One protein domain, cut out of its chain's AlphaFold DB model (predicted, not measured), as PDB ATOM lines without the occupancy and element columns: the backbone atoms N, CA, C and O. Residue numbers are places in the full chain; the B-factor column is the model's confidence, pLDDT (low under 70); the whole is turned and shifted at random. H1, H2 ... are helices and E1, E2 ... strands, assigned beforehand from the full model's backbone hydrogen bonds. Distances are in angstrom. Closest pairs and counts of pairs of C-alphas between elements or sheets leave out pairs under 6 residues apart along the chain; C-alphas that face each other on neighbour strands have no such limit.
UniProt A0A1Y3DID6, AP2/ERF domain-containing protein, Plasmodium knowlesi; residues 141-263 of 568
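AT A GLANCE: This is residues 141 to 263 of the 568 residues of the protein "AP2/ERF domain-containing protein" of Plasmodium knowlesi (UniProt A0A1Y3DID6). One very long helix, H6, runs with its residues 217 to 239 along one face of a narrow three-stranded sheet, most of it the long hairpin of E2 and E3, and its residues 243 to 263 stick out alone as an arm. At the other end, the short helices H1 to H4 form a loose head near E1, with H2 and H3 farthest out, while H5 makes the turn from E3 into H6. The printed part has 123 residues, with named elements in the order H1 H2 H3 H4 E1 E2 E3 H5 H6; the antiparallel sheet has the order E1 E2 E3, and the class is mixed, helices and strands. The whole is extended, with a radius of gyration of the C-alphas of 23.0 A and spans of 85 by 29 by 18 A.

HOW THE PARTS SIT: E1, residues 181 to 184, E2, residues 188 to 197, and E3, residues 202 to 211, make a meander, each strand the antiparallel neighbour of the one before. The sheet is twisted, its C-alphas up to 4.2 A off the best plane. In the hairpin E1 and E2, N 182 and O 190 are within hydrogen-bond range at 2.9 A; in the hairpin E2 and E3, so are N 191 and O 208 at 2.8 A. H6, residues 217 to 263, is on one face of this sheet, making two layers, at a height over the sheet of 11.5 A. It lies over E2 and E3 and runs along the strands, at 13 degrees to E2 on the local plane; the closest C-alphas of H6 and E2 are those of Trp 189 and Lys 221, 6.1 A apart. H5, residues 212 to 215, is close to H6 but not clearly touching, with the C-alphas of Val 212 and Ser 220 closest at 5.8 A. H1, residues 143 to 146, only grazes the sheet, its Ser 144 C-alpha 5.5 A from that of Arg 182. H4, residues 171 to 174, also only grazes it, with the C-alphas of Tyr 174 and Trp 183 closest at 6.3 A. H2, residues 149 to 156, only just touches H1, and only at the corner, with 3 pairs of C-alphas within 8 A; the closest are those of Leu 146 and Arg 152, 5.3 A apart. H3, residues 160 to 167, is apart from H4 and from the three strands. H2, H3 and H6 have every O i to N i+4 pair within hydrogen-bond range; H1, H4 and H5 are too short for such a pair.

IN THESE COORDINATES: E2 is 29.4 A long, E3 29.7 A and H6 69.3 A, from first to last C-alpha. H1 begins at C-alpha 143 (200.592, 210.766, 149.669), and H6 ends at C-alpha 263 (234.140, 217.806, 94.858).

THE WHOLE: The two C-alphas farthest apart, those of Glu 160 and Asn 263, are 85.3 A apart. The printed part has no cut and no long link. Mean pLDDT of the printed part is 74.1, with residues 141 to 169, 171 to 172, 199 to 200 and 262 to 263 under 70.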
ATOM      1  N   LEU A 141     196.102 209.378 155.536       51.47
ATOM      2  CA  LEU A 141     196.613 210.672 155.089       51.47
ATOM      3  C   LEU A 141     197.148 210.614 153.647       51.47
ATOM      4  O   LEU A 141     197.854 209.673 153.284       51.47
ATOM      5  N   PRO A 142     196.891 211.644 152.823       54.62
ATOM      6  CA  PRO A 142     197.258 211.630 151.410       54.62
ATOM      7  C   PRO A 142     198.773 211.679 151.157       54.62
ATOM      8  O   PRO A 142     199.534 212.388 151.823       54.62
ATOM      9  N   LEU A 143     199.197 210.980 150.098       55.06
ATOM     10  CA  LEU A 143     200.592 210.766 149.669       55.06
ATOM     11  C   LEU A 143     201.467 212.033 149.617       55.06
ATOM     12  O   LEU A 143     202.667 211.976 149.906       55.06
ATOM     13  N   SER A 144     200.886 213.187 149.273       58.41
ATOM     14  CA  SER A 144     201.602 214.471 149.239       58.41
ATOM     15  C   SER A 144     202.200 214.842 150.605       58.41
ATOM     16  O   SER A 144     203.337 215.313 150.656       58.41
ATOM     17  N   LEU A 145     201.506 214.531 151.705       60.75
ATOM     18  CA  LEU A 145     201.950 214.769 153.082       60.75
ATOM     19  C   LEU A 145     202.919 213.691 153.570       60.75
ATOM     20  O   LEU A 145     203.979 214.010 154.110       60.75
ATOM     21  N   LEU A 146     202.613 212.417 153.303       57.97
ATOM     22  CA  LEU A 146     203.454 211.277 153.698       57.97
ATOM     23  C   LEU A 146     204.824 211.256 153.004       57.97
ATOM     24  O   LEU A 146     205.732 210.551 153.449       57.97
ATOM     25  N   SER A 147     205.007 212.020 151.924       59.97
ATOM     26  CA  SER A 147     206.311 212.230 151.281       59.97
ATOM     27  C   SER A 147     207.256 213.167 152.061       59.97
ATOM     28  O   SER A 147     208.444 213.251 151.743       59.97
ATOM     29  N   SER A 148     206.768 213.848 153.104       62.91
ATOM     30  CA  SER A 148     207.600 214.560 154.077       62.91
ATOM     31  C   SER A 148     208.105 213.588 155.149       62.91
ATOM     32  O   SER A 148     207.326 213.072 155.950       62.91
ATOM     33  N   SER A 149     209.420 213.354 155.196       64.19
ATOM     34  CA  SER A 149     210.045 212.429 156.159       64.19
ATOM     35  C   SER A 149     209.894 212.868 157.619       64.19
ATOM     36  O   SER A 149     210.017 212.039 158.516       64.19
ATOM     37  N   PHE A 150     209.639 214.154 157.875       66.19
ATOM     38  CA  PHE A 150     209.331 214.655 159.213       66.19
ATOM     39  C   PHE A 150     207.895 214.297 159.611       66.19
ATOM     40  O   PHE A 150     207.709 213.617 160.611       66.19
ATOM     41  N   ILE A 151     206.909 214.641 158.771       65.12
ATOM     42  CA  ILE A 151     205.483 214.351 159.017       65.12
ATOM     43  C   ILE A 151     205.265 212.837 159.170       65.12
ATOM     44  O   ILE A 151     204.619 212.393 160.115       65.12
ATOM     45  N   ARG A 152     205.890 212.034 158.297       67.56
ATOM     46  CA  ARG A 152     205.883 210.568 158.388       67.56
ATOM     47  C   ARG A 152     206.417 210.067 159.737       67.56
ATOM     48  O   ARG A 152     205.765 209.246 160.365       67.56
ATOM     49  N   ARG A 153     207.565 210.579 160.202       66.25
ATOM     50  CA  ARG A 153     208.148 210.197 161.503       66.25
ATOM     51  C   ARG A 153     207.299 210.649 162.690       66.25
ATOM     52  O   ARG A 153     207.193 209.899 163.649       66.25
ATOM     53  N   THR A 154     206.666 211.821 162.634       65.25
ATOM     54  CA  THR A 154     205.764 212.274 163.707       65.25
ATOM     55  C   THR A 154     204.473 211.464 163.780       65.25
ATOM     56  O   THR A 154     203.964 211.271 164.872       65.25
ATOM     57  N   ILE A 155     203.950 210.960 162.657       62.72
ATOM     58  CA  ILE A 155     202.786 210.058 162.668       62.72
ATOM     59  C   ILE A 155     203.200 208.683 163.209       62.72
ATOM     60  O   ILE A 155     202.550 208.145 164.099       62.72
ATOM     61  N   TYR A 156     204.318 208.136 162.722       62.06
ATOM     62  CA  TYR A 156     204.813 206.817 163.131       62.06
ATOM     63  C   TYR A 156     205.412 206.776 164.549       62.06
ATOM     64  O   TYR A 156     205.734 205.695 165.025       62.06
ATOM     65  N   SER A 157     205.552 207.912 165.245       63.56
ATOM     66  CA  SER A 157     205.960 207.926 166.658       63.56
ATOM     67  C   SER A 157     204.834 207.530 167.620       63.56
ATOM     68  O   SER A 157     205.103 207.347 168.803       63.56
ATOM     69  N   ASN A 158     203.591 207.430 167.126       54.81
ATOM     70  CA  ASN A 158     202.395 206.955 167.833       54.81
ATOM     71  C   ASN A 158     202.114 207.610 169.206       54.81
ATOM     72  O   ASN A 158     201.435 207.035 170.051       54.81
ATOM     73  N   ARG A 159     202.630 208.824 169.446       62.03
ATOM     74  CA  ARG A 159     202.456 209.546 170.717       62.03
ATOM     75  C   ARG A 159     201.029 210.082 170.845       62.03
ATOM     76  O   ARG A 159     200.557 210.785 169.953       62.03
ATOM     77  N   GLU A 160     200.382 209.855 171.985       60.91
ATOM     78  CA  GLU A 160     198.976 210.227 172.221       60.91
ATOM     79  C   GLU A 160     198.669 211.710 171.963       60.91
ATOM     80  O   GLU A 160     197.700 212.037 171.278       60.91
ATOM     81  N   HIS A 161     199.529 212.623 172.431       69.12
ATOM     82  CA  HIS A 161     199.365 214.062 172.186       69.12
ATOM     83  C   HIS A 161     199.455 214.422 170.695       69.12
ATOM     84  O   HIS A 161     198.793 215.355 170.239       69.12
ATOM     85  N   VAL A 162     200.242 213.674 169.911       57.41
ATOM     86  CA  VAL A 162     200.297 213.841 168.455       57.41
ATOM     87  C   VAL A 162     198.994 213.335 167.850       57.41
ATOM     88  O   VAL A 162     198.351 214.090 167.131       57.41
ATOM     89  N   LEU A 163     198.543 212.125 168.195       56.56
ATOM     90  CA  LEU A 163     197.285 211.548 167.699       56.56
ATOM     91  C   LEU A 163     196.066 212.444 167.999       56.56
ATOM     92  O   LEU A 163     195.239 212.669 167.113       56.56
ATOM     93  N   LYS A 164     195.988 213.016 169.208       67.44
ATOM     94  CA  LYS A 164     194.942 213.971 169.617       67.44
ATOM     95  C   LYS A 164     194.955 215.231 168.743       67.44
ATOM     96  O   LYS A 164     193.903 215.660 168.277       67.44
ATOM     97  N   ASN A 165     196.137 215.768 168.436       64.38
ATOM     98  CA  ASN A 165     196.286 216.937 167.566       64.38
ATOM     99  C   ASN A 165     196.074 216.623 166.072       64.38
ATOM    100  O   ASN A 165     195.534 217.461 165.351       64.38
ATOM    101  N   LEU A 166     196.436 215.425 165.590       60.78
ATOM    102  CA  LEU A 166     196.238 215.008 164.192       60.78
ATOM    103  C   LEU A 166     194.748 214.970 163.802       60.78
ATOM    104  O   LEU A 166     194.427 215.292 162.656       60.78
ATOM    105  N   LYS A 167     193.851 214.622 164.741       61.38
ATOM    106  CA  LYS A 167     192.386 214.630 164.539       61.38
ATOM    107  C   LYS A 167     191.821 216.035 164.289       61.38
ATOM    108  O   LYS A 167     190.859 216.176 163.540       61.38
ATOM    109  N   ASN A 168     192.444 217.069 164.853       68.69
ATOM    110  CA  ASN A 168     191.965 218.456 164.775       68.69
ATOM    111  C   ASN A 168     192.417 219.193 163.495       68.69
ATOM    112  O   ASN A 168     192.002 220.325 163.248       68.69
ATOM    113  N   ILE A 169     193.281 218.586 162.674       64.31
ATOM    114  CA  ILE A 169     193.856 219.228 161.485       64.31
ATOM    115  C   ILE A 169     193.026 218.892 160.239       64.31
ATOM    116  O   ILE A 169     192.880 217.734 159.852       64.31
ATOM    117  N   ASN A 170     192.545 219.917 159.528       72.19
ATOM    118  CA  ASN A 170     191.874 219.737 158.237       72.19
ATOM    119  C   ASN A 170     192.895 219.463 157.113       72.19
ATOM    120  O   ASN A 170     193.293 220.356 156.355       72.19
ATOM    121  N   TRP A 171     193.308 218.201 156.995       67.38
ATOM    122  CA  TRP A 171     194.321 217.740 156.041       67.38
ATOM    123  C   TRP A 171     193.994 218.036 154.574       67.38
ATOM    124  O   TRP A 171     194.918 218.284 153.798       67.38
ATOM    125  N   LYS A 172     192.705 218.116 154.198       69.62
ATOM    126  CA  LYS A 172     192.273 218.436 152.823       69.62
ATOM    127  C   LYS A 172     192.848 219.775 152.333       69.62
ATOM    128  O   LYS A 172     193.227 219.883 151.167       69.62
ATOM    129  N   LYS A 173     193.015 220.778 153.212       72.81
ATOM    130  CA  LYS A 173     193.615 222.082 152.849       72.81
ATOM    131  C   LYS A 173     195.092 221.972 152.432       72.81
ATOM    132  O   LYS A 173     195.534 222.689 151.525       72.81
ATOM    133  N   TYR A 174     195.836 221.045 153.041       72.81
ATOM    134  CA  TYR A 174     197.271 220.821 152.821       72.81
ATOM    135  C   TYR A 174     197.582 219.874 151.645       72.81
ATOM    136  O   TYR A 174     198.747 219.687 151.291       72.81
ATOM    137  N   CYS A 175     196.558 219.331 150.985       71.44
ATOM    138  CA  CYS A 175     196.699 218.564 149.750       71.44
ATOM    139  C   CYS A 175     196.986 219.469 148.547       71.44
ATOM    140  O   CYS A 175     196.412 220.553 148.415       71.44
ATOM    141  N   CYS A 176     197.818 219.004 147.617       71.19
ATOM    142  CA  CYS A 176     197.966 219.602 146.293       71.19
ATOM    143  C   CYS A 176     198.015 218.495 145.236       71.19
ATOM    144  O   CYS A 176     198.778 217.542 145.382       71.19
ATOM    145  N   ASN A 177     197.230 218.646 144.168       73.44
ATOM    146  CA  ASN A 177     197.128 217.653 143.093       73.44
ATOM    147  C   ASN A 177     198.293 217.763 142.086       73.44
ATOM    148  O   ASN A 177     198.448 216.921 141.207       73.44
ATOM    149  N   VAL A 178     199.138 218.796 142.200       70.88
ATOM    150  CA  VAL A 178     200.212 219.078 141.238       70.88
ATOM    151  C   VAL A 178     201.484 218.312 141.603       70.88
ATOM    152  O   VAL A 178     202.129 218.574 142.622       70.88
ATOM    153  N   LYS A 179     201.890 217.381 140.731       73.75
ATOM    154  CA  LYS A 179     203.038 216.483 140.936       73.75
ATOM    155  C   LYS A 179     204.327 217.245 141.259       73.75
ATOM    156  O   LYS A 179     204.922 217.886 140.392       73.75
ATOM    157  N   GLY A 180     204.803 217.100 142.495       76.31
ATOM    158  CA  GLY A 180     206.035 217.722 142.993       76.31
ATOM    159  C   GLY A 180     205.821 218.954 143.877       76.31
ATOM    160  O   GLY A 180     206.794 219.420 144.460       76.31
ATOM    161  N   VAL A 181     204.587 219.445 144.038       81.94
ATOM    162  CA  VAL A 181     204.240 220.469 145.039       81.94
ATOM    163  C   VAL A 181     203.699 219.781 146.291       81.94
ATOM    164  O   VAL A 181     202.771 218.981 146.204       81.94
ATOM    165  N   ARG A 182     204.277 220.061 147.463       85.25
ATOM    166  CA  ARG A 182     203.857 219.450 148.736       85.25
ATOM    167  C   ARG A 182     204.052 220.373 149.931       85.25
ATOM    168  O   ARG A 182     204.921 221.241 149.907       85.25
ATOM    169  N   TRP A 183     203.288 220.151 150.993       82.12
ATOM    170  CA  TRP A 183     203.504 220.837 152.264       82.12
ATOM    171  C   TRP A 183     204.803 220.370 152.941       82.12
ATOM    172  O   TRP A 183     205.169 219.193 152.884       82.12
ATOM    173  N   HIS A 184     205.504 221.296 153.591       83.38
ATOM    174  CA  HIS A 184     206.718 221.045 154.358       83.38
ATOM    175  C   HIS A 184     206.541 221.500 155.808       83.38
ATOM    176  O   HIS A 184     205.929 222.534 156.067       83.38
ATOM    177  N   ALA A 185     207.134 220.755 156.748       75.69
ATOM    178  CA  ALA A 185     206.996 220.997 158.188       75.69
ATOM    179  C   ALA A 185     207.466 222.401 158.626       75.69
ATOM    180  O   ALA A 185     206.969 222.939 159.604       75.69
ATOM    181  N   SER A 186     208.352 223.039 157.854       77.50
ATOM    182  CA  SER A 186     208.824 224.415 158.068       77.50
ATOM    183  C   SER A 186     207.813 225.512 157.664       77.50
ATOM    184  O   SER A 186     208.233 226.579 157.213       77.50
ATOM    185  N   GLY A 187     206.504 225.241 157.695       83.75
ATOM    186  CA  GLY A 187     205.465 226.211 157.319       83.75
ATOM    187  C   GLY A 187     205.539 226.695 155.862       83.75
ATOM    188  O   GLY A 187     205.374 227.888 155.596       83.75
ATOM    189  N   ALA A 188     205.853 225.810 154.910       87.00
ATOM    190  CA  ALA A 188     206.100 226.199 153.519       87.00
ATOM    191  C   ALA A 188     205.592 225.173 152.497       87.00
ATOM    192  O   ALA A 188     205.633 223.967 152.734       87.00
ATOM    193  N   TRP A 189     205.208 225.649 151.311       84.50
ATOM    194  CA  TRP A 189     204.967 224.799 150.147       84.50
ATOM    195  C   TRP A 189     206.282 224.544 149.407       84.50
ATOM    196  O   TRP A 189     206.902 225.466 148.879       84.50
ATOM    197  N   ARG A 190     206.724 223.287 149.380       85.75
ATOM    198  CA  ARG A 190     207.933 222.840 148.686       85.75
ATOM    199  C   ARG A 190     207.603 222.451 147.247       85.75
ATOM    200  O   ARG A 190     206.725 221.620 147.023       85.75
ATOM    201  N   VAL A 191     208.350 223.002 146.295       84.56
ATOM    202  CA  VAL A 191     208.311 222.651 144.872       84.56
ATOM    203  C   VAL A 191     209.555 221.842 144.535       84.56
ATOM    204  O   VAL A 191     210.664 222.361 144.587       84.56
ATOM    205  N   TYR A 192     209.355 220.580 144.165       84.31
ATOM    206  CA  TYR A 192     210.397 219.668 143.711       84.31
ATOM    207  C   TYR A 192     210.202 219.332 142.229       84.31
ATOM    208  O   TYR A 192     209.176 218.771 141.834       84.31
ATOM    209  N   PHE A 193     211.211 219.632 141.417       81.94
ATOM    210  CA  PHE A 193     211.281 219.292 140.001       81.94
ATOM    211  C   PHE A 193     212.598 218.574 139.710       81.94
ATOM    212  O   PHE A 193     213.663 219.021 140.127       81.94
ATOM    213  N   SER A 194     212.532 217.448 139.006       83.38
ATOM    214  CA  SER A 194     213.702 216.657 138.625       83.38
ATOM    215  C   SER A 194     213.378 215.894 137.344       83.38
ATOM    216  O   SER A 194     212.659 214.896 137.398       83.38
ATOM    217  N   LYS A 195     213.891 216.356 136.199       78.50
ATOM    218  CA  LYS A 195     213.771 215.675 134.897       78.50
ATOM    219  C   LYS A 195     215.149 215.548 134.246       78.50
ATOM    220  O   LYS A 195     215.933 216.496 134.251       78.50
ATOM    221  N   ARG A 196     215.444 214.369 133.692       77.44
ATOM    222  CA  ARG A 196     216.679 214.059 132.957       77.44
ATOM    223  C   ARG A 196     216.320 213.664 131.530       77.44
ATOM    224  O   ARG A 196     215.460 212.810 131.347       77.44
ATOM    225  N   ASN A 197     217.009 214.236 130.549       71.69
ATOM    226  CA  ASN A 197     217.026 213.717 129.189       71.69
ATOM    227  C   ASN A 197     218.335 212.937 128.997       71.69
ATOM    228  O   ASN A 197     219.426 213.496 129.129       71.69
ATOM    229  N   TYR A 198     218.219 211.640 128.713       72.00
ATOM    230  CA  TYR A 198     219.362 210.751 128.496       72.00
ATOM    231  C   TYR A 198     219.976 210.909 127.097       72.00
ATOM    232  O   TYR A 198     221.198 210.883 126.983       72.00
ATOM    233  N   GLN A 199     219.161 211.153 126.062       68.00
ATOM    234  CA  GLN A 199     219.596 211.304 124.663       68.00
ATOM    235  C   GLN A 199     220.533 212.508 124.481       68.00
ATOM    236  O   GLN A 199     221.568 212.402 123.831       68.00
ATOM    237  N   HIS A 200     220.206 213.642 125.106       63.66
ATOM    238  CA  HIS A 200     221.025 214.863 125.054       63.66
ATOM    239  C   HIS A 200     221.871 215.075 126.329       63.66
ATOM    240  O   HIS A 200     222.506 216.116 126.493       63.66
ATOM    241  N   ASN A 201     221.868 214.097 127.248       72.00
ATOM    242  CA  ASN A 201     222.592 214.073 128.526       72.00
ATOM    243  C   ASN A 201     222.516 215.382 129.349       72.00
ATOM    244  O   ASN A 201     223.522 215.846 129.892       72.00
ATOM    245  N   PHE A 202     221.318 215.965 129.468       73.25
ATOM    246  CA  PHE A 202     221.065 217.118 130.341       73.25
ATOM    247  C   PHE A 202     220.090 216.774 131.473       73.25
ATOM    248  O   PHE A 202     219.258 215.868 131.376       73.25
ATOM    249  N   TYR A 203     220.199 217.512 132.575       76.62
ATOM    250  CA  TYR A 203     219.428 217.293 133.794       76.62
ATOM    251  C   TYR A 203     218.992 218.630 134.389       76.62
ATOM    252  O   TYR A 203     219.809 219.535 134.536       76.62
ATOM    253  N   VAL A 204     217.710 218.743 134.745       73.62
ATOM    254  CA  VAL A 204     217.139 219.919 135.408       73.62
ATOM    255  C   VAL A 204     216.607 219.497 136.771       73.62
ATOM    256  O   VAL A 204     215.719 218.644 136.857       73.62
ATOM    257  N   LYS A 205     217.142 220.111 137.831       84.31
ATOM    258  CA  LYS A 205     216.713 219.932 139.223       84.31
ATOM    259  C   LYS A 205     216.376 221.285 139.837       84.31
ATOM    260  O   LYS A 205     217.191 222.198 139.780       84.31
ATOM    261  N   CYS A 206     215.211 221.391 140.461       80.62
ATOM    262  CA  CYS A 206     214.819 222.530 141.281       80.62
ATOM    263  C   CYS A 206     214.195 222.015 142.583       80.62
ATOM    264  O   CYS A 206     213.408 221.067 142.566       80.62
ATOM    265  N   ASP A 207     214.563 222.630 143.702       82.62
ATOM    266  CA  ASP A 207     214.009 222.347 145.024       82.62
ATOM    267  C   ASP A 207     213.848 223.688 145.750       82.62
ATOM    268  O   ASP A 207     214.836 224.335 146.098       82.62
ATOM    269  N   CYS A 208     212.611 224.168 145.866       83.62
ATOM    270  CA  CYS A 208     212.291 225.539 146.275       83.62
ATOM    271  C   CYS A 208     211.175 225.554 147.331       83.62
ATOM    272  O   CYS A 208     210.366 224.629 147.384       83.62
ATOM    273  N   TYR A 209     211.110 226.600 148.162       87.25
ATOM    274  CA  TYR A 209     210.172 226.710 149.284       87.25
ATOM    275  C   TYR A 209     209.434 228.054 149.278       87.25
ATOM    276  O   TYR A 209     210.048 229.110 149.413       87.25
ATOM    277  N   PHE A 210     208.105 228.006 149.218       85.19
ATOM    278  CA  PHE A 210     207.213 229.159 149.325       85.19
ATOM    279  C   PHE A 210     206.680 229.242 150.760       85.19
ATOM    280  O   PHE A 210     205.790 228.482 151.151       85.19
ATOM    281  N   ARG A 211     207.293 230.108 151.580       83.62
ATOM    282  CA  ARG A 211     206.982 230.249 153.014       83.62
ATOM    283  C   ARG A 211     205.637 230.940 153.235       83.62
ATOM    284  O   ARG A 211     205.401 232.037 152.734       83.62
ATOM    285  N   VAL A 212     204.786 230.331 154.059       87.62
ATOM    286  CA  VAL A 212     203.462 230.871 154.410       87.62
ATOM    287  C   VAL A 212     203.554 232.160 155.222       87.62
ATOM    288  O   VAL A 212     202.711 233.030 155.034       87.62
ATOM    289  N   SER A 213     204.612 232.343 156.015       81.69
ATOM    290  CA  SER A 213     204.860 233.588 156.755       81.69
ATOM    291  C   SER A 213     205.070 234.829 155.876       81.69
ATOM    292  O   SER A 213     204.978 235.937 156.388       81.69
ATOM    293  N   ILE A 214     205.363 234.664 154.579       81.69
ATOM    294  CA  ILE A 214     205.630 235.779 153.655       81.69
ATOM    295  C   ILE A 214     204.391 236.112 152.818       81.69
ATOM    296  O   ILE A 214     204.031 237.277 152.686       81.69
ATOM    297  N   TYR A 215     203.738 235.101 152.236       78.62
ATOM    298  CA  TYR A 215     202.651 235.323 151.270       78.62
ATOM    299  C   TYR A 215     201.254 234.956 151.793       78.62
ATOM    300  O   TYR A 215     200.270 235.261 151.125       78.62
ATOM    301  N   GLY A 216     201.139 234.306 152.954       84.44
ATOM    302  CA  GLY A 216     199.907 233.654 153.408       84.44
ATOM    303  C   GLY A 216     199.756 232.228 152.860       84.44
ATOM    304  O   GLY A 216     200.509 231.791 151.985       84.44
ATOM    305  N   PHE A 217     198.808 231.461 153.408       86.06
ATOM    306  CA  PHE A 217     198.717 230.013 153.159       86.06
ATOM    307  C   PHE A 217     198.337 229.675 151.711       86.06
ATOM    308  O   PHE A 217     199.007 228.873 151.053       86.06
ATOM    309  N   GLU A 218     197.284 230.320 151.213       85.75
ATOM    310  CA  GLU A 218     196.687 230.055 149.902       85.75
ATOM    311  C   GLU A 218     197.544 230.632 148.772       85.75
ATOM    312  O   GLU A 218     197.899 229.918 147.836       85.75
ATOM    313  N   LYS A 219     198.003 231.879 148.916       82.31
ATOM    314  CA  LYS A 219     198.895 232.533 147.949       82.31
ATOM    315  C   LYS A 219     200.233 231.799 147.804       82.31
ATOM    316  O   LYS A 219     200.721 231.638 146.689       82.31
ATOM    317  N   SER A 220     200.810 231.277 148.894       82.56
ATOM    318  CA  SER A 220     202.004 230.415 148.812       82.56
ATOM    319  C   SER A 220     201.744 229.110 148.054       82.56
ATOM    320  O   SER A 220     202.614 228.667 147.305       82.56
ATOM    321  N   LYS A 221     200.557 228.502 148.211       86.62
ATOM    322  CA  LYS A 221     200.142 227.304 147.459       86.62
ATOM    323  C   LYS A 221     200.031 227.614 145.967       86.62
ATOM    324  O   LYS A 221     200.558 226.875 145.139       86.62
ATOM    325  N   GLU A 222     199.381 228.725 145.637       84.50
ATOM    326  CA  GLU A 222     199.174 229.178 144.264       84.50
ATOM    327  C   GLU A 222     200.501 229.509 143.563       84.50
ATOM    328  O   GLU A 222     200.765 229.013 142.467       84.50
ATOM    329  N   LEU A 223     201.386 230.269 144.222       79.38
ATOM    330  CA  LEU A 223     202.723 230.590 143.715       79.38
ATOM    331  C   LEU A 223     203.565 229.328 143.492       79.38
ATOM    332  O   LEU A 223     204.201 229.199 142.445       79.38
ATOM    333  N   ALA A 224     203.521 228.367 144.421       80.25
ATOM    334  CA  ALA A 224     204.208 227.086 144.281       80.25
ATOM    335  C   ALA A 224     203.699 226.280 143.069       80.25
ATOM    336  O   ALA A 224     204.499 225.740 142.301       80.25
ATOM    337  N   VAL A 225     202.379 226.240 142.847       81.62
ATOM    338  CA  VAL A 225     201.760 225.604 141.671       81.62
ATOM    339  C   VAL A 225     202.130 226.325 140.373       81.62
ATOM    340  O   VAL A 225     202.544 225.677 139.410       81.62
ATOM    341  N   ARG A 226     202.035 227.657 140.336       75.69
ATOM    342  CA  ARG A 226     202.355 228.474 139.157       75.69
ATOM    343  C   ARG A 226     203.829 228.329 138.768       75.69
ATOM    344  O   ARG A 226     204.139 228.102 137.600       75.69
ATOM    345  N   TYR A 227     204.731 228.358 139.750       80.25
ATOM    346  CA  TYR A 227     206.160 228.117 139.544       80.25
ATOM    347  C   TYR A 227     206.440 226.688 139.058       80.25
ATOM    348  O   TYR A 227     207.224 226.484 138.131       80.25
ATOM    349  N   ARG A 228     205.738 225.687 139.608       82.88
ATOM    350  CA  ARG A 228     205.854 224.294 139.161       82.88
ATOM    351  C   ARG A 228     205.436 224.107 137.700       82.88
ATOM    352  O   ARG A 228     206.152 223.395 136.998       82.88
ATOM    353  N   LYS A 229     204.332 224.732 137.258       77.88
ATOM    354  CA  LYS A 229     203.862 224.717 135.856       77.88
ATOM    355  C   LYS A 229     204.850 225.423 134.924       77.88
ATOM    356  O   LYS A 229     205.224 224.863 133.898       77.88
ATOM    357  N   ARG A 230     205.362 226.593 135.329       74.44
ATOM    358  CA  ARG A 230     206.407 227.325 134.597       74.44
ATOM    359  C   ARG A 230     207.649 226.463 134.327       74.44
ATOM    360  O   ARG A 230     208.132 226.455 133.201       74.44
ATOM    361  N   LEU A 231     208.123 225.693 135.311       73.56
ATOM    362  CA  LEU A 231     209.263 224.778 135.127       73.56
ATOM    363  C   LEU A 231     208.990 223.650 134.111       73.56
ATOM    364  O   LEU A 231     209.932 223.133 133.512       73.56
ATOM    365  N   GLU A 232     207.732 223.249 133.892       77.44
ATOM    366  CA  GLU A 232     207.399 222.269 132.840       77.44
ATOM    367  C   GLU A 232     207.396 222.911 131.467       77.44
ATOM    368  O   GLU A 232     207.979 222.348 130.547       77.44
ATOM    369  N   TYR A 233     206.818 224.105 131.362       73.25
ATOM    370  CA  TYR A 233     206.835 224.896 130.140       73.25
ATOM    371  C   TYR A 233     208.269 225.213 129.684       73.25
ATOM    372  O   TYR A 233     208.630 224.920 128.548       73.25
ATOM    373  N   GLU A 234     209.131 225.700 130.584       72.94
ATOM    374  CA  GLU A 234     210.549 225.960 130.286       72.94
ATOM    375  C   GLU A 234     211.300 224.677 129.869       72.94
ATOM    376  O   GLU A 234     212.124 224.710 128.954       72.94
ATOM    377  N   TYR A 235     210.981 223.524 130.470       73.94
ATOM    378  CA  TYR A 235     211.547 222.231 130.068       73.94
ATOM    379  C   TYR A 235     211.063 221.782 128.676       73.94
ATOM    380  O   TYR A 235     211.858 221.259 127.895       73.94
ATOM    381  N   ILE A 236     209.786 221.994 128.342       73.44
ATOM    382  CA  ILE A 236     209.211 221.676 127.023       73.44
ATOM    383  C   ILE A 236     209.814 222.581 125.940       73.44
ATOM    384  O   ILE A 236     210.246 222.076 124.903       73.44
ATOM    385  N   LEU A 237     209.943 223.888 126.193       71.06
ATOM    386  CA  LEU A 237     210.637 224.816 125.290       71.06
ATOM    387  C   LEU A 237     212.084 224.382 125.029       71.06
ATOM    388  O   LEU A 237     212.537 224.383 123.886       71.06
ATOM    389  N   LEU A 238     212.800 223.956 126.073       71.19
ATOM    390  CA  LEU A 238     214.175 223.471 125.949       71.19
ATOM    391  C   LEU A 238     214.251 222.175 125.119       71.19
ATOM    392  O   LEU A 238     215.147 222.038 124.286       71.19
ATOM    393  N   MET A 239     213.289 221.256 125.271       72.62
ATOM    394  CA  MET A 239     213.152 220.070 124.407       72.62
ATOM    395  C   MET A 239     212.863 220.442 122.944       72.62
ATOM    396  O   MET A 239     213.473 219.874 122.039       72.62
ATOM    397  N   LYS A 240     211.972 221.409 122.694       73.69
ATOM    398  CA  LYS A 240     211.664 221.899 121.341       73.69
ATOM    399  C   LYS A 240     212.894 222.527 120.680       73.69
ATOM    400  O   LYS A 240     213.212 222.190 119.541       73.69
ATOM    401  N   ARG A 241     213.649 223.347 121.419       73.94
ATOM    402  CA  ARG A 241     214.874 223.975 120.907       73.94
ATOM    403  C   ARG A 241     215.966 222.955 120.565       73.94
ATOM    404  O   ARG A 241     216.695 223.161 119.599       73.94
ATOM    405  N   TRP A 242     216.061 221.839 121.296       73.38
ATOM    406  CA  TRP A 242     216.939 220.728 120.904       73.38
ATOM    407  C   TRP A 242     216.521 220.095 119.573       73.38
ATOM    408  O   TRP A 242     217.379 219.949 118.706       73.38
ATOM    409  N   LYS A 243     215.225 219.817 119.356       73.88
ATOM    410  CA  LYS A 243     214.725 219.296 118.066       73.88
ATOM    411  C   LYS A 243     215.060 220.230 116.893       73.88
ATOM    412  O   LYS A 243     215.482 219.767 115.837       73.88
ATOM    413  N   GLU A 244     214.920 221.544 117.076       76.19
ATOM    414  CA  GLU A 244     215.304 222.552 116.071       76.19
ATOM    415  C   GLU A 244     216.805 222.484 115.734       76.19
ATOM    416  O   GLU A 244     217.179 222.419 114.563       76.19
ATOM    417  N   ILE A 245     217.663 222.413 116.758       73.62
ATOM    418  CA  ILE A 245     219.119 222.270 116.604       73.62
ATOM    419  C   ILE A 245     219.481 220.955 115.892       73.62
ATOM    420  O   ILE A 245     220.408 220.926 115.081       73.62
ATOM    421  N   GLU A 246     218.769 219.860 116.159       77.75
ATOM    422  CA  GLU A 246     218.975 218.585 115.464       77.75
ATOM    423  C   GLU A 246     218.574 218.657 113.987       77.75
ATOM    424  O   GLU A 246     219.352 218.219 113.137       77.75
ATOM    425  N   MET A 247     217.444 219.292 113.656       75.88
ATOM    426  CA  MET A 247     217.038 219.533 112.265       75.88
ATOM    427  C   MET A 247     218.039 220.420 111.511       75.88
ATOM    428  O   MET A 247     218.419 220.096 110.385       75.88
ATOM    429  N   GLU A 248     218.524 221.506 112.121       83.25
ATOM    430  CA  GLU A 248     219.583 222.338 111.535       83.25
ATOM    431  C   GLU A 248     220.870 221.545 111.285       83.25
ATOM    432  O   GLU A 248     221.480 221.654 110.219       83.25
ATOM    433  N   ASN A 249     221.302 220.742 112.261       76.44
ATOM    434  CA  ASN A 249     222.507 219.928 112.138       76.44
ATOM    435  C   ASN A 249     222.341 218.819 111.087       76.44
ATOM    436  O   ASN A 249     223.300 218.513 110.381       76.44
ATOM    437  N   ALA A 250     221.143 218.250 110.936       77.75
ATOM    438  CA  ALA A 250     220.831 217.302 109.871       77.75
ATOM    439  C   ALA A 250     220.896 217.967 108.484       77.75
ATOM    440  O   ALA A 250     221.548 217.426 107.591       77.75
ATOM    441  N   LYS A 251     220.320 219.169 108.317       85.88
ATOM    442  CA  LYS A 251     220.435 219.965 107.078       85.88
ATOM    443  C   LYS A 251     221.897 220.291 106.746       85.88
ATOM    444  O   LYS A 251     222.343 220.016 105.638       85.88
ATOM    445  N   LYS A 252     222.677 220.768 107.726       84.31
ATOM    446  CA  LYS A 252     224.124 221.032 107.578       84.31
ATOM    447  C   LYS A 252     224.902 219.769 107.173       84.31
ATOM    448  O   LYS A 252     225.780 219.842 106.322       84.31
ATOM    449  N   ARG A 253     224.566 218.597 107.730       78.69
ATOM    450  CA  ARG A 253     225.168 217.308 107.332       78.69
ATOM    451  C   ARG A 253     224.798 216.880 105.906       78.69
ATOM    452  O   ARG A 253     225.645 216.269 105.266       78.69
ATOM    453  N   LYS A 254     223.585 217.181 105.418       84.50
ATOM    454  CA  LYS A 254     223.192 216.928 104.017       84.50
ATOM    455  C   LYS A 254     224.003 217.798 103.051       84.50
ATOM    456  O   LYS A 254     224.744 217.231 102.257       84.50
ATOM    457  N   MET A 255     224.020 219.120 103.249       81.75
ATOM    458  CA  MET A 255     224.822 220.038 102.418       81.75
ATOM    459  C   MET A 255     226.310 219.660 102.381       81.75
ATOM    460  O   MET A 255     226.928 219.681 101.327       81.75
ATOM    461  N   ILE A 256     226.905 219.273 103.519       82.69
ATOM    462  CA  ILE A 256     228.318 218.847 103.559       82.69
ATOM    463  C   ILE A 256     228.543 217.530 102.795       82.69
ATOM    464  O   ILE A 256     229.622 217.335 102.241       82.69
ATOM    465  N   LYS A 257     227.560 216.618 102.756       82.00
ATOM    466  CA  LYS A 257     227.642 215.401 101.933       82.00
ATOM    467  C   LYS A 257     227.505 215.717 100.443       82.00
ATOM    468  O   LYS A 257     228.264 215.160  99.664       82.00
ATOM    469  N   GLU A 258     226.588 216.606 100.072       79.19
ATOM    470  CA  GLU A 258     226.390 217.067  98.690       79.19
ATOM    471  C   GLU A 258     227.641 217.791  98.168       79.19
ATOM    472  O   GLU A 258     228.197 217.377  97.160       79.19
ATOM    473  N   LEU A 259     228.184 218.757  98.922       77.56
ATOM    474  CA  LEU A 259     229.448 219.435  98.596       77.56
ATOM    475  C   LEU A 259     230.614 218.453  98.423       77.56
ATOM    476  O   LEU A 259     231.368 218.554  97.465       77.56
ATOM    477  N   LYS A 260     230.755 217.467  99.318       76.12
ATOM    478  CA  LYS A 260     231.806 216.448  99.179       76.12
ATOM    479  C   LYS A 260     231.617 215.553  97.958       76.12
ATOM    480  O   LYS A 260     232.611 215.171  97.360       76.12
ATOM    481  N   LYS A 261     230.374 215.219  97.604       71.06
ATOM    482  CA  LYS A 261     230.078 214.404  96.423       71.06
ATOM    483  C   LYS A 261     230.358 215.179  95.131       71.06
ATOM    484  O   LYS A 261     230.893 214.599  94.200       71.06
ATOM    485  N   ASN A 262     230.078 216.482  95.108       63.53
ATOM    486  CA  ASN A 262     230.409 217.343  93.974       63.53
ATOM    487  C   ASN A 262     231.929 217.530  93.823       63.53
ATOM    488  O   ASN A 262     232.425 217.432  92.711       63.53
ATOM    489  N   ASN A 263     232.674 217.724  94.919       58.84
ATOM    490  CA  ASN A 263     234.140 217.806  94.858       58.84
ATOM    491  C   ASN A 263     234.791 216.483  94.415       58.84
ATOM    492  O   ASN A 263     235.684 216.510  93.583       58.84
TER     493      ASN A 263